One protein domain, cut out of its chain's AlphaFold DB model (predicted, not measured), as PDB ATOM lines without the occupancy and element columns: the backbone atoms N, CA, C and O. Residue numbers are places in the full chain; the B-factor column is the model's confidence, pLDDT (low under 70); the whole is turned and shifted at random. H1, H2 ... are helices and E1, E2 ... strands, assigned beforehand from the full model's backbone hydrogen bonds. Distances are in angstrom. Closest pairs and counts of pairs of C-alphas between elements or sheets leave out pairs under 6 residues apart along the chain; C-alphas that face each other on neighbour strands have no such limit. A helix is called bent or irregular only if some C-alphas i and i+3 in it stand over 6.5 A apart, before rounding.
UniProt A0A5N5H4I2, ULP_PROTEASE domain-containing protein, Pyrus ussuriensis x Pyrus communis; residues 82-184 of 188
ATOM      1  N   ASP A  82     -53.084  18.098   0.237       82.94
ATOM      2  CA  ASP A  82     -52.879  17.870   1.672       82.94
ATOM      3  C   ASP A  82     -51.740  16.880   1.983       82.94
ATOM      4  O   ASP A  82     -51.399  16.661   3.148       82.94
ATOM      5  N   VAL A  83     -51.137  16.255   0.963       85.56
ATOM      6  CA  VAL A  83     -50.068  15.263   1.151       85.56
ATOM      7  C   VAL A  83     -48.726  15.869   0.764       85.56
ATOM      8  O   VAL A  83     -48.389  16.005  -0.405       85.56
ATOM      9  N   GLU A  84     -47.899  16.182   1.759       90.38
ATOM     10  CA  GLU A  84     -46.534  16.654   1.496       90.38
ATOM     11  C   GLU A  84     -45.554  15.505   1.235       90.38
ATOM     12  O   GLU A  84     -44.590  15.650   0.474       90.38
ATOM     13  N   ARG A  85     -45.760  14.369   1.914       93.06
ATOM     14  CA  ARG A  85     -44.820  13.244   1.948       93.06
ATOM     15  C   ARG A  85     -45.557  11.917   1.945       93.06
ATOM     16  O   ARG A  85     -46.502  11.730   2.705       93.06
ATOM     17  N   ALA A  86     -45.060  10.982   1.149       90.75
ATOM     18  CA  ALA A  86     -45.493   9.594   1.161       90.75
ATOM     19  C   ALA A  86     -44.303   8.682   1.472       90.75
ATOM     20  O   ALA A  86     -43.195   8.905   0.986       90.75
ATOM     21  N   TYR A  87     -44.531   7.652   2.283       92.25
ATOM     22  CA  TYR A  87     -43.507   6.691   2.678       92.25
ATOM     23  C   TYR A  87     -43.836   5.323   2.093       92.25
ATOM     24  O   TYR A  87     -44.958   4.842   2.220       92.25
ATOM     25  N   MET A  88     -42.847   4.686   1.477       93.25
ATOM     26  CA  MET A  88     -42.954   3.337   0.936       93.25
ATOM     27  C   MET A  88     -41.753   2.522   1.421       93.25
ATOM     28  O   MET A  88     -40.620   2.970   1.243       93.25
ATOM     29  N   PRO A  89     -41.953   1.346   2.029       92.62
ATOM     30  CA  PRO A  89     -40.852   0.472   2.411       92.62
ATOM     31  C   PRO A  89     -40.632  -0.614   1.344       92.62
ATOM     32  O   PRO A  89     -41.276  -1.652   1.427       92.62
ATOM     33  N   PRO A  90     -39.780  -0.436   0.315       91.12
ATOM     34  CA  PRO A  90     -39.482  -1.515  -0.619       91.12
ATOM     35  C   PRO A  90     -38.403  -2.457  -0.074       91.12
ATOM     36  O   PRO A  90     -37.496  -2.064   0.665       91.12
ATOM     37  N   ASN A  91     -38.470  -3.710  -0.517       90.31
ATOM     38  CA  ASN A  91     -37.425  -4.700  -0.296       90.31
ATOM     39  C   ASN A  91     -36.481  -4.736  -1.510       90.31
ATOM     40  O   ASN A  91     -36.858  -5.172  -2.598       90.31
ATOM     41  N   LEU A  92     -35.245  -4.268  -1.336       87.50
ATOM     42  CA  LEU A  92     -34.213  -4.227  -2.368       87.50
ATOM     43  C   LEU A  92     -33.173  -5.329  -2.113       87.50
ATOM     44  O   LEU A  92     -32.200  -5.113  -1.404       87.50
ATOM     45  N   ASP A  93     -33.348  -6.499  -2.738       86.31
ATOM     46  CA  ASP A  93     -32.437  -7.659  -2.592       86.31
ATOM     47  C   ASP A  93     -32.306  -8.173  -1.152       86.31
ATOM     48  O   ASP A  93     -31.202  -8.276  -0.613       86.31
ATOM     49  N   HIS A  94     -33.435  -8.513  -0.526       86.88
ATOM     50  CA  HIS A  94     -33.488  -8.990   0.863       86.88
ATOM     51  C   HIS A  94     -33.049  -7.936   1.888       86.88
ATOM     52  O   HIS A  94     -32.632  -8.265   2.999       86.88
ATOM     53  N   HIS A  95     -33.148  -6.663   1.515       88.44
ATOM     54  CA  HIS A  95     -32.830  -5.534   2.368       88.44
ATOM     55  C   HIS A  95     -33.950  -4.503   2.305       88.44
ATOM     56  O   HIS A  95     -34.245  -3.954   1.243       88.44
ATOM     57  N   TRP A  96     -34.595  -4.250   3.441       91.50
ATOM     58  CA  TRP A  96     -35.634  -3.232   3.529       91.50
ATOM     59  C   TRP A  96     -34.996  -1.851   3.595       91.50
ATOM     60  O   TRP A  96     -34.157  -1.576   4.454       91.50
ATOM     61  N   VAL A  97     -35.445  -0.971   2.712       91.88
ATOM     62  CA  VAL A  97     -35.138   0.457   2.771       91.88
ATOM     63  C   VAL A  97     -36.433   1.226   2.981       91.88
ATOM     64  O   VAL A  97     -37.522   0.705   2.745       91.88
ATOM     65  N   VAL A  98     -36.327   2.478   3.413       94.06
ATOM     66  CA  VAL A  98     -37.472   3.393   3.432       94.06
ATOM     67  C   VAL A  98     -37.292   4.392   2.303       94.06
ATOM     68  O   VAL A  98     -36.256   5.043   2.202       94.06
ATOM     69  N   VAL A  99     -38.300   4.515   1.453       93.25
ATOM     70  CA  VAL A  99     -38.377   5.529   0.406       93.25
ATOM     71  C   VAL A  99     -39.367   6.595   0.856       93.25
ATOM     72  O   VAL A  99     -40.534   6.298   1.090       93.25
ATOM     73  N   GLU A 100     -38.907   7.837   0.985       94.62
ATOM     74  CA  GLU A 100     -39.768   9.010   1.146       94.62
ATOM     75  C   GLU A 100     -39.923   9.688  -0.214       94.62
ATOM     76  O   GLU A 100     -38.951  10.133  -0.823       94.62
ATOM     77  N   MET A 101     -41.157   9.803  -0.674       92.19
ATOM     78  CA  MET A 101     -41.536  10.637  -1.803       92.19
ATOM     79  C   MET A 101     -41.966  11.988  -1.248       92.19
ATOM     80  O   MET A 101     -43.029  12.111  -0.642       92.19
ATOM     81  N   ASN A 102     -41.126  13.000  -1.424       92.62
ATOM     82  CA  ASN A 102     -41.433  14.353  -0.995       92.62
ATOM     83  C   ASN A 102     -42.115  15.078  -2.157       92.62
ATOM     84  O   ASN A 102     -41.440  15.502  -3.098       92.62
ATOM     85  N   LEU A 103     -43.446  15.167  -2.107       88.50
ATOM     86  CA  LEU A 103     -44.267  15.706  -3.193       88.50
ATOM     87  C   LEU A 103     -44.045  17.217  -3.350       88.50
ATOM     88  O   LEU A 103     -43.911  17.710  -4.470       88.50
ATOM     89  N   ALA A 104     -43.887  17.931  -2.230       88.19
ATOM     90  CA  ALA A 104     -43.609  19.367  -2.213       88.19
ATOM     91  C   ALA A 104     -42.238  19.708  -2.827       88.19
ATOM     92  O   ALA A 104     -42.122  20.613  -3.652       88.19
ATOM     93  N   ALA A 105     -41.193  18.956  -2.467       91.06
ATOM     94  CA  ALA A 105     -39.833  19.155  -2.971       91.06
ATOM     95  C   ALA A 105     -39.529  18.376  -4.265       91.06
ATOM     96  O   ALA A 105     -38.408  18.470  -4.767       91.06
ATOM     97  N   ARG A 106     -40.493  17.598  -4.779       88.12
ATOM     98  CA  ARG A 106     -40.394  16.770  -5.995       88.12
ATOM     99  C   ARG A 106     -39.131  15.914  -6.037       88.12
ATOM    100  O   ARG A 106     -38.374  15.945  -7.002       88.12
ATOM    101  N   ARG A 107     -38.867  15.183  -4.957       92.12
ATOM    102  CA  ARG A 107     -37.677  14.328  -4.835       92.12
ATOM    103  C   ARG A 107     -37.998  13.026  -4.131       92.12
ATOM    104  O   ARG A 107     -38.887  12.971  -3.281       92.12
ATOM    105  N   ILE A 108     -37.220  12.002  -4.451       92.06
ATOM    106  CA  ILE A 108     -37.305  10.688  -3.826       92.06
ATOM    107  C   ILE A 108     -36.079  10.523  -2.937       92.06
ATOM    108  O   ILE A 108     -34.948  10.506  -3.418       92.06
ATOM    109  N   MET A 109     -36.293  10.421  -1.632       94.56
ATOM    110  CA  MET A 109     -35.236  10.181  -0.657       94.56
ATOM    111  C   MET A 109     -35.210   8.698  -0.294       94.56
ATOM    112  O   MET A 109     -36.239   8.123   0.051       94.56
ATOM    113  N   VAL A 110     -34.030   8.085  -0.331       92.75
ATOM    114  CA  VAL A 110     -33.834   6.683   0.060       92.75
ATOM    115  C   VAL A 110     -33.059   6.642   1.367       92.75
ATOM    116  O   VAL A 110     -31.919   7.108   1.442       92.75
ATOM    117  N   TYR A 111     -33.678   6.079   2.397       92.69
ATOM    118  CA  TYR A 111     -33.077   5.848   3.701       92.69
ATOM    119  C   TYR A 111     -32.662   4.388   3.799       92.69
ATOM    120  O   TYR A 111     -33.494   3.479   3.816       92.69
ATOM    121  N   ASP A 112     -31.354   4.183   3.876       91.25
ATOM    122  CA  ASP A 112     -30.738   2.874   4.019       91.25
ATOM    123  C   ASP A 112     -29.933   2.846   5.324       91.25
ATOM    124  O   ASP A 112     -28.974   3.601   5.497       91.25
ATOM    125  N   SER A 113     -30.329   1.974   6.252       89.62
ATOM    126  CA  SER A 113     -29.630   1.783   7.523       89.62
ATOM    127  C   SER A 113     -28.317   1.009   7.381       89.62
ATOM    128  O   SER A 113     -27.432   1.162   8.224       89.62
ATOM    129  N   LEU A 114     -28.163   0.179   6.346       86.50
ATOM    130  CA  LEU A 114     -26.990  -0.667   6.159       86.50
ATOM    131  C   LEU A 114     -25.916  -0.027   5.293       86.50
ATOM    132  O   LEU A 114     -24.777  -0.444   5.477       86.50
ATOM    133  N   MET A 115     -26.235   0.966   4.444       76.06
ATOM    134  CA  MET A 115     -25.369   1.818   3.585       76.06
ATOM    135  C   MET A 115     -24.343   1.094   2.683       76.06
ATOM    136  O   MET A 115     -24.199   1.398   1.509       76.06
ATOM    137  N   SER A 116     -23.614   0.134   3.238       66.88
ATOM    138  CA  SER A 116     -22.675  -0.802   2.629       66.88
ATOM    139  C   SER A 116     -23.303  -1.778   1.633       66.88
ATOM    140  O   SER A 116     -22.611  -2.223   0.721       66.88
ATOM    141  N   LYS A 117     -24.588  -2.132   1.787       66.19
ATOM    142  CA  LYS A 117     -25.242  -3.130   0.921       66.19
ATOM    143  C   LYS A 117     -25.911  -2.522  -0.302       66.19
ATOM    144  O   LYS A 117     -25.895  -3.127  -1.376       66.19
ATOM    145  N   THR A 118     -26.468  -1.325  -0.170       68.50
ATOM    146  CA  THR A 118     -27.171  -0.690  -1.280       68.50
ATOM    147  C   THR A 118     -26.200   0.182  -2.052       68.50
ATOM    148  O   THR A 118     -26.001   1.357  -1.758       68.50
ATOM    149  N   ASN A 119     -25.584  -0.393  -3.084       81.88
ATOM    150  CA  ASN A 119     -24.867   0.405  -4.070       81.88
ATOM    151  C   ASN A 119     -25.836   1.456  -4.648       81.88
ATOM    152  O   ASN A 119     -26.900   1.090  -5.152       81.88
ATOM    153  N   ALA A 120     -25.468   2.741  -4.605       82.50
ATOM    154  CA  ALA A 120     -26.284   3.841  -5.126       82.50
ATOM    155  C   ALA A 120     -26.759   3.588  -6.566       82.50
ATOM    156  O   ALA A 120     -27.916   3.835  -6.897       82.50
ATOM    157  N   ARG A 121     -25.901   2.997  -7.407       84.94
ATOM    158  CA  ARG A 121     -26.242   2.597  -8.777       84.94
ATOM    159  C   ARG A 121     -27.336   1.531  -8.814       84.94
ATOM    160  O   ARG A 121     -28.207   1.589  -9.674       84.94
ATOM    161  N   LYS A 122     -27.304   0.569  -7.888       85.19
ATOM    162  CA  LYS A 122     -28.291  -0.515  -7.795       85.19
ATOM    163  C   LYS A 122     -29.634  -0.004  -7.273       85.19
ATOM    164  O   LYS A 122     -30.659  -0.327  -7.863       85.19
ATOM    165  N   ALA A 123     -29.622   0.826  -6.226       84.12
ATOM    166  CA  ALA A 123     -30.823   1.521  -5.755       84.12
ATOM    167  C   ALA A 123     -31.449   2.356  -6.870       84.12
ATOM    168  O   ALA A 123     -32.636   2.207  -7.138       84.12
ATOM    169  N   ASN A 124     -30.646   3.162  -7.569       88.75
ATOM    170  CA  ASN A 124     -31.128   3.960  -8.690       88.75
ATOM    171  C   ASN A 124     -31.712   3.086  -9.800       88.75
ATOM    172  O   ASN A 124     -32.808   3.372 -10.260       88.75
ATOM    173  N   ALA A 125     -31.047   2.000 -10.199       90.50
ATOM    174  CA  ALA A 125     -31.567   1.111 -11.237       90.50
ATOM    175  C   ALA A 125     -32.925   0.493 -10.863       90.50
ATOM    176  O   ALA A 125     -33.799   0.377 -11.716       90.50
ATOM    177  N   LYS A 126     -33.118   0.128  -9.589       88.69
ATOM    178  CA  LYS A 126     -34.375  -0.457  -9.100       88.69
ATOM    179  C   LYS A 126     -35.490   0.562  -8.889       88.69
ATOM    180  O   LYS A 126     -36.652   0.237  -9.092       88.69
ATOM    181  N   LEU A 127     -35.143   1.773  -8.464       89.44
ATOM    182  CA  LEU A 127     -36.109   2.830  -8.171       89.44
ATOM    183  C   LEU A 127     -36.394   3.730  -9.376       89.44
ATOM    184  O   LEU A 127     -37.373   4.462  -9.346       89.44
ATOM    185  N   ALA A 128     -35.594   3.674 -10.444       89.81
ATOM    186  CA  ALA A 128     -35.810   4.473 -11.650       89.81
ATOM    187  C   ALA A 128     -37.178   4.219 -12.314       89.81
ATOM    188  O   ALA A 128     -37.857   5.206 -12.603       89.81
ATOM    189  N   PRO A 129     -37.646   2.964 -12.506       89.62
ATOM    190  CA  PRO A 129     -38.986   2.721 -13.043       89.62
ATOM    191  C   PRO A 129     -40.074   3.335 -12.162       89.62
ATOM    192  O   PRO A 129     -40.977   3.997 -12.659       89.62
ATOM    193  N   LEU A 130     -39.936   3.189 -10.842       85.94
ATOM    194  CA  LEU A 130     -40.864   3.758  -9.871       85.94
ATOM    195  C   LEU A 130     -40.881   5.292  -9.939       85.94
ATOM    196  O   LEU A 130     -41.952   5.885  -9.971       85.94
ATOM    197  N   ALA A 131     -39.712   5.931 -10.010       86.94
ATOM    198  CA  ALA A 131     -39.590   7.380 -10.133       86.94
ATOM    199  C   ALA A 131     -40.242   7.915 -11.415       86.94
ATOM    200  O   ALA A 131     -40.878   8.966 -11.375       86.94
ATOM    201  N   SER A 132     -40.114   7.184 -12.528       88.19
ATOM    202  CA  SER A 132     -40.775   7.524 -13.791       88.19
ATOM    203  C   SER A 132     -42.291   7.404 -13.668       88.19
ATOM    204  O   SER A 132     -42.998   8.388 -13.855       88.19
ATOM    205  N   VAL A 133     -42.789   6.228 -13.266       87.88
ATOM    206  CA  VAL A 133     -44.231   5.939 -13.182       87.88
ATOM    207  C   VAL A 133     -44.933   6.874 -12.205       87.88
ATOM    208  O   VAL A 133     -46.013   7.372 -12.499       87.88
ATOM    209  N   LEU A 134     -44.323   7.146 -11.050       84.19
ATOM    210  CA  LEU A 134     -44.877   8.085 -10.078       84.19
ATOM    211  C   LEU A 134     -44.909   9.510 -10.614       84.19
ATOM    212  O   LEU A 134     -45.893  10.207 -10.395       84.19
ATOM    213  N   SER A 135     -43.852   9.947 -11.302       83.06
ATOM    214  CA  SER A 135     -43.828  11.274 -11.913       83.06
ATOM    215  C   SER A 135     -44.948  11.418 -12.943       83.06
ATOM    216  O   SER A 135     -45.690  12.397 -12.895       83.06
ATOM    217  N   ASP A 136     -45.116  10.421 -13.814       86.25
ATOM    218  CA  ASP A 136     -46.156  10.406 -14.847       86.25
ATOM    219  C   ASP A 136     -47.561  10.356 -14.225       86.25
ATOM    220  O   ASP A 136     -48.459  11.102 -14.617       86.25
ATOM    221  N   PHE A 137     -47.747   9.530 -13.192       85.31
ATOM    222  CA  PHE A 137     -49.006   9.426 -12.459       85.31
ATOM    223  C   PHE A 137     -49.374  10.746 -11.773       85.31
ATOM    224  O   PHE A 137     -50.483  11.246 -11.949       85.31
ATOM    225  N   LEU A 138     -48.448  11.358 -11.035       82.00
ATOM    226  CA  LEU A 138     -48.692  12.632 -10.354       82.00
ATOM    227  C   LEU A 138     -48.938  13.775 -11.339       82.00
ATOM    228  O   LEU A 138     -49.754  14.649 -11.063       82.00
ATOM    229  N   GLN A 139     -48.278  13.748 -12.494       82.31
ATOM    230  CA  GLN A 139     -48.547  14.675 -13.584       82.31
ATOM    231  C   GLN A 139     -49.943  14.475 -14.182       82.31
ATOM    232  O   GLN A 139     -50.645  15.452 -14.423       82.31
ATOM    233  N   SER A 140     -50.393  13.230 -14.357       83.06
ATOM    234  CA  SER A 140     -51.761  12.955 -14.821       83.06
ATOM    235  C   SER A 140     -52.831  13.475 -13.853       83.06
ATOM    236  O   SER A 140     -53.946  13.799 -14.259       83.06
ATOM    237  N   LEU A 141     -52.473  13.590 -12.572       79.75
ATOM    238  CA  LEU A 141     -53.327  14.104 -11.511       79.75
ATOM    239  C   LEU A 141     -53.145  15.601 -11.252       79.75
ATOM    240  O   LEU A 141     -53.871  16.152 -10.437       79.75
ATOM    241  N   SER A 142     -52.173  16.276 -11.863       76.75
ATOM    242  CA  SER A 142     -51.942  17.694 -11.602       76.75
ATOM    243  C   SER A 142     -51.265  18.387 -12.774       76.75
ATOM    244  O   SER A 142     -50.109  18.125 -13.107       76.75
ATOM    245  N   ASN A 143     -51.968  19.377 -13.326       74.38
ATOM    246  CA  ASN A 143     -51.472  20.235 -14.402       74.38
ATOM    247  C   ASN A 143     -50.294  21.134 -13.967       74.38
ATOM    248  O   ASN A 143     -49.659  21.764 -14.808       74.38
ATOM    249  N   GLU A 144     -49.994  21.218 -12.666       73.69
ATOM    250  CA  GLU A 144     -48.952  22.091 -12.106       73.69
ATOM    251  C   GLU A 144     -47.597  21.379 -11.915       73.69
ATOM    252  O   GLU A 144     -46.589  21.991 -11.524       73.69
ATOM    253  N   VAL A 145     -47.533  20.071 -12.181       73.19
ATOM    254  CA  VAL A 145     -46.295  19.291 -12.071       73.19
ATOM    255  C   VAL A 145     -45.448  19.511 -13.325       73.19
ATOM    256  O   VAL A 145     -45.832  19.155 -14.435       73.19
ATOM    257  N   LYS A 146     -44.266  20.117 -13.138       76.62
ATOM    258  CA  LYS A 146     -43.291  20.343 -14.216       76.62
ATOM    259  C   LYS A 146     -42.780  18.995 -14.715       76.62
ATOM    260  O   LYS A 146     -42.471  18.130 -13.899       76.62
ATOM    261  N   ASN A 147     -42.622  18.880 -16.029       76.00
ATOM    262  CA  ASN A 147     -42.075  17.695 -16.680       76.00
ATOM    263  C   ASN A 147     -40.644  17.427 -16.196       76.00
ATOM    264  O   ASN A 147     -39.820  18.344 -16.154       76.00
ATOM    265  N   GLY A 148     -40.344  16.169 -15.886       80.44
ATOM    266  CA  GLY A 148     -38.984  15.703 -15.628       80.44
ATOM    267  C   GLY A 148     -38.904  14.645 -14.526       80.44
ATOM    268  O   GLY A 148     -39.727  14.644 -13.612       80.44
ATOM    269  N   PRO A 149     -37.901  13.752 -14.586       82.50
ATOM    270  CA  PRO A 149     -37.719  12.719 -13.578       82.50
ATOM    271  C   PRO A 149     -37.366  13.341 -12.227       82.50
ATOM    272  O   PRO A 149     -36.555  14.266 -12.136       82.50
ATOM    273  N   TRP A 150     -37.950  12.806 -11.158       87.94
ATOM    274  CA  TRP A 150     -37.645  13.262  -9.807       87.94
ATOM    275  C   TRP A 150     -36.263  12.751  -9.389       87.94
ATOM    276  O   TRP A 150     -35.988  11.556  -9.540       87.94
ATOM    277  N   PRO A 151     -35.380  13.607  -8.844       90.81
ATOM    278  CA  PRO A 151     -34.077  13.165  -8.379       90.81
ATOM    279  C   PRO A 151     -34.225  12.128  -7.260       90.81
ATOM    280  O   PRO A 151     -34.935  12.351  -6.274       90.81
ATOM    281  N   ILE A 152     -33.511  11.012  -7.413       92.19
ATOM    282  CA  ILE A 152     -33.362   9.980  -6.386       92.19
ATOM    283  C   ILE A 152     -32.100  10.299  -5.587       92.19
ATOM    284  O   ILE A 152     -30.994  10.337  -6.128       92.19
ATOM    285  N   ILE A 153     -32.269  10.547  -4.292       92.12
ATOM    286  CA  ILE A 153     -31.203  10.970  -3.390       92.12
ATOM    287  C   ILE A 153     -31.081   9.938  -2.272       92.12
ATOM    288  O   ILE A 153     -31.979   9.782  -1.444       92.12
ATOM    289  N   LEU A 154     -29.940   9.251  -2.208       91.56
ATOM    290  CA  LEU A 154     -29.603   8.442  -1.039       91.56
ATOM    291  C   LEU A 154     -29.297   9.382   0.127       91.56
ATOM    292  O   LEU A 154     -28.458  10.269  -0.000       91.56
ATOM    293  N   CYS A 155     -29.971   9.205   1.261       90.81
ATOM    294  CA  CYS A 155     -29.818  10.080   2.414       90.81
ATOM    295  C   CYS A 155     -28.571   9.692   3.231       90.81
ATOM    296  O   CYS A 155     -28.643   8.729   4.004       90.81
ATOM    297  N   PRO A 156     -27.448  10.444   3.158       82.69
ATOM    298  CA  PRO A 156     -26.197  10.082   3.838       82.69
ATOM    299  C   PRO A 156     -26.308  10.137   5.368       82.69
ATOM    300  O   PRO A 156     -25.503   9.532   6.072       82.69
ATOM    301  N   LYS A 157     -27.311  10.860   5.882       85.38
ATOM    302  CA  LYS A 157     -27.560  11.077   7.313       85.38
ATOM    303  C   LYS A 157     -28.472  10.015   7.942       85.38
ATOM    304  O   LYS A 157     -28.886  10.181   9.086       85.38
ATOM    305  N   SER A 158     -28.809   8.953   7.212       84.00
ATOM    306  CA  SER A 158     -29.634   7.866   7.749       84.00
ATOM    307  C   SER A 158     -28.940   7.223   8.959       84.00
ATOM    308  O   SER A 158     -27.738   6.941   8.874       84.00
ATOM    309  N   PRO A 159     -29.650   6.984  10.082       82.12
ATOM    310  CA  PRO A 159     -29.091   6.260  11.216       82.12
ATOM    311  C   PRO A 159     -28.550   4.910  10.755       82.12
ATOM    312  O   PRO A 159     -29.289   4.075  10.230       82.12
ATOM    313  N   LYS A 160     -27.243   4.714  10.919       84.94
ATOM    314  CA  LYS A 160     -26.588   3.481  10.496       84.94
ATOM    315  C   LYS A 160     -26.871   2.398  11.519       84.94
ATOM    316  O   LYS A 160     -26.651   2.602  12.711       84.94
ATOM    317  N   GLN A 161     -27.291   1.230  11.053       78.56
ATOM    318  CA  GLN A 161     -27.379   0.035  11.876       78.56
ATOM    319  C   GLN A 161     -25.954  -0.389  12.261       78.56
ATOM    320  O   GLN A 161     -25.300  -1.172  11.581       78.56
ATOM    321  N   ALA A 162     -25.433   0.194  13.339       71.12
ATOM    322  CA  ALA A 162     -24.189  -0.242  13.946       71.12
ATOM    323  C   ALA A 162     -24.444  -1.553  14.697       71.12
ATOM    324  O   ALA A 162     -25.386  -1.636  15.488       71.12
ATOM    325  N   ASN A 163     -23.572  -2.546  14.506       62.88
ATOM    326  CA  ASN A 163     -23.717  -3.899  15.061       62.88
ATOM    327  C   ASN A 163     -23.855  -3.979  16.596       62.88
ATOM    328  O   ASN A 163     -24.193  -5.045  17.094       62.88
ATOM    329  N   LYS A 164     -23.584  -2.909  17.363       56.12
ATOM    330  CA  LYS A 164     -23.598  -2.969  18.839       56.12
ATOM    331  C   LYS A 164     -24.511  -1.961  19.539       56.12
ATOM    332  O   LYS A 164     -25.219  -2.350  20.455       56.12
ATOM    333  N   ILE A 165     -24.533  -0.689  19.130       54.62
ATOM    334  CA  ILE A 165     -25.182   0.365  19.940       54.62
ATOM    335  C   ILE A 165     -26.650   0.582  19.547       54.62
ATOM    336  O   ILE A 165     -27.505   0.698  20.416       54.62
ATOM    337  N   MET A 166     -26.985   0.570  18.251       53.19
ATOM    338  CA  MET A 166     -28.392   0.678  17.833       53.19
ATOM    339  C   MET A 166     -29.169  -0.623  18.042       53.19
ATOM    340  O   MET A 166     -30.371  -0.560  18.285       53.19
ATOM    341  N   ALA A 167     -28.494  -1.778  18.003       57.41
ATOM    342  CA  ALA A 167     -29.106  -3.081  18.257       57.41
ATOM    343  C   ALA A 167     -29.741  -3.175  19.655       57.41
ATOM    344  O   ALA A 167     -30.781  -3.807  19.789       57.41
ATOM    345  N   ALA A 168     -29.185  -2.492  20.663       63.28
ATOM    346  CA  ALA A 168     -29.726  -2.501  22.023       63.28
ATOM    347  C   ALA A 168     -31.148  -1.911  22.116       63.28
ATOM    348  O   ALA A 168     -31.959  -2.386  22.903       63.28
ATOM    349  N   ASN A 169     -31.481  -0.936  21.260       68.62
ATOM    350  CA  ASN A 169     -32.786  -0.261  21.270       68.62
ATOM    351  C   ASN A 169     -33.771  -0.841  20.240       68.62
ATOM    352  O   ASN A 169     -34.937  -0.445  20.206       68.62
ATOM    353  N   VAL A 170     -33.320  -1.747  19.360       72.44
ATOM    354  CA  VAL A 170     -34.199  -2.412  18.381       72.44
ATOM    355  C   VAL A 170     -35.289  -3.231  19.082       72.44
ATOM    356  O   VAL A 170     -36.448  -3.036  18.717       72.44
ATOM    357  N   PRO A 171     -34.986  -4.050  20.112       80.94
ATOM    358  CA  PRO A 171     -36.011  -4.765  20.868       80.94
ATOM    359  C   PRO A 171     -37.060  -3.838  21.485       80.94
ATOM    360  O   PRO A 171     -38.248  -4.130  21.406       80.94
ATOM    361  N   GLU A 172     -36.658  -2.683  22.028       84.62
ATOM    362  CA  GLU A 172     -37.606  -1.720  22.604       84.62
ATOM    363  C   GLU A 172     -38.530  -1.124  21.532       84.62
ATOM    364  O   GLU A 172     -39.742  -1.035  21.720       84.62
ATOM    365  N   LYS A 173     -37.980  -0.750  20.369       83.62
ATOM    366  CA  LYS A 173     -38.783  -0.245  19.245       83.62
ATOM    367  C   LYS A 173     -39.733  -1.308  18.697       83.62
ATOM    368  O   LYS A 173     -40.875  -0.983  18.383       83.62
ATOM    369  N   GLN A 174     -39.278  -2.556  18.596       83.94
ATOM    370  CA  GLN A 174     -40.107  -3.692  18.186       83.94
ATOM    371  C   GLN A 174     -41.236  -3.940  19.188       83.94
ATOM    372  O   GLN A 174     -42.386  -4.061  18.777       83.94
ATOM    373  N   LEU A 175     -40.934  -3.930  20.488       85.31
ATOM    374  CA  LEU A 175     -41.924  -4.084  21.551       85.31
ATOM    375  C   LEU A 175     -42.952  -2.949  21.525       85.31
ATOM    376  O   LEU A 175     -44.150  -3.197  21.596       85.31
ATOM    377  N   ARG A 176     -42.499  -1.704  21.357       88.75
ATOM    378  CA  ARG A 176     -43.389  -0.545  21.228       88.75
ATOM    379  C   ARG A 176     -44.304  -0.673  20.011       88.75
ATOM    380  O   ARG A 176     -45.493  -0.402  20.118       88.75
ATOM    381  N   MET A 177     -43.769  -1.100  18.868       86.06
ATOM    382  CA  MET A 177     -44.566  -1.325  17.662       86.06
ATOM    383  C   MET A 177     -45.590  -2.449  17.860       86.06
ATOM    384  O   MET A 177     -46.752  -2.266  17.511       86.06
ATOM    385  N   ALA A 178     -45.189  -3.570  18.467       82.25
ATOM    386  CA  ALA A 178     -46.090  -4.670  18.800       82.25
ATOM    387  C   ALA A 178     -47.209  -4.216  19.750       82.25
ATOM    388  O   ALA A 178     -48.377  -4.480  19.483       82.25
ATOM    389  N   ASN A 179     -46.871  -3.454  20.794       84.25
ATOM    390  CA  ASN A 179     -47.853  -2.873  21.709       84.25
ATOM    391  C   ASN A 179     -48.818  -1.934  20.975       84.25
ATOM    392  O   ASN A 179     -50.023  -2.021  21.183       84.25
ATOM    393  N   ASN A 180     -48.323  -1.077  20.078       86.75
ATOM    394  CA  ASN A 180     -49.188  -0.192  19.297       86.75
ATOM    395  C   ASN A 180     -50.180  -0.978  18.425       86.75
ATOM    396  O   ASN A 180     -51.350  -0.610  18.373       86.75
ATOM    397  N   ILE A 181     -49.727  -2.066  17.789       84.38
ATOM    398  CA  ILE A 181     -50.583  -2.960  16.995       84.38
ATOM    399  C   ILE A 181     -51.635  -3.630  17.892       84.38
ATOM    400  O   ILE A 181     -52.819  -3.606  17.565       84.38
ATOM    401  N   LEU A 182     -51.229  -4.181  19.041       87.06
ATOM    402  CA  LEU A 182     -52.127  -4.868  19.978       87.06
ATOM    403  C   LEU A 182     -53.188  -3.940  20.577       87.06
ATOM    404  O   LEU A 182     -54.330  -4.351  20.773       87.06
ATOM    405  N   HIS A 183     -52.826  -2.691  20.859       90.06
ATOM    406  CA  HIS A 183     -53.737  -1.707  21.439       90.06
ATOM    407  C   HIS A 183     -54.529  -0.915  20.391       90.06
ATOM    408  O   HIS A 183     -55.283  -0.017  20.762       90.06
ATOM    409  N   GLY A 184     -54.357  -1.200  19.094       83.94
ATOM    410  CA  GLY A 184     -55.003  -0.433  18.027       83.94
ATOM    411  C   GLY A 184     -54.620   1.051  18.043       83.94
ATOM    412  O   GLY A 184     -55.359   1.890  17.528       83.94
TER     413      GLY A 184
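What this domain is: This is residues 82 to 184 of the 188 residues of the protein "ULP_PROTEASE domain-containing protein" of Pyrus ussuriensis x Pyrus communis (UniProt A0A5N5H4I2). A small, twisted sheet of four strands has one kinked helix, H1, packed slantwise over one face, and a second helix, H2, sticks out from this body as a free arm after a long link. The printed part has 103 residues, with named elements in the order E1, E2, E3, H1, E4, H2. The sheet runs E1, E2, E3, E4 and is mixed, and the class is mixed, helices and strands. The whole is loose, with a radius of gyration of the C-alphas of 16.2 A and spans of 47 by 36 by 22 A.

How they stand to each other: E1, residues 85 to 88, and E2, residues 98 to 102, form an antiparallel hairpin, with N 86 and O 101 at 2.9 A. E2 and E3, residues 107 to 111, form another hairpin, with N 100 and O 109 at 2.8 A; the three strands are a meander, each the antiparallel neighbour of the one before. H1, residues 120 to 140, is on the sheet at a height of 8.8 A, over E3 and E4, residues 152 to 154. On the local plane it stands at 38 degrees to E3, slantwise to the strands. The closest C-alphas of H1 and E4, those of Asn 124 and Ile 152, are 6.8 A apart. E4 is the parallel neighbour of E3, with N 153 and O 108 at 2.8 A; E3, H1 and E4 make a strand-helix-strand unit, two parallel strands joined through a helix, with a right-handed crossover. H2, residues 167 to 182, is not on the sheet and is apart from H1. Of the O i to N i+4 pairs, 15 of 17 in H1 and 10 of 12 in H2 are within hydrogen-bond range.

Where its parts are: E1 begins at C-alpha 85, (-44.820, 13.244, 1.948). E2 is 12.5 A long and E3 12.9 A. H1 is 28.7 A long, with a kink of 44 degrees near residue 127; it is only just irregular, C-alphas 126 and 129 being 6.8 A apart. H2, 23.2 A long, is only just irregular too, with C-alphas 168 and 171 6.8 A apart, and ends at C-alpha 182, (-52.127, -4.868, 19.978).

The domain as a whole: The C-alphas of Asn 143 and Lys 164, the two farthest apart, are 49.2 A apart. The printed part has no cut. The links H1 to E4 and E4 to H2 are long. The pLDDT is under 70 in residues 116 to 118 and 163 to 169.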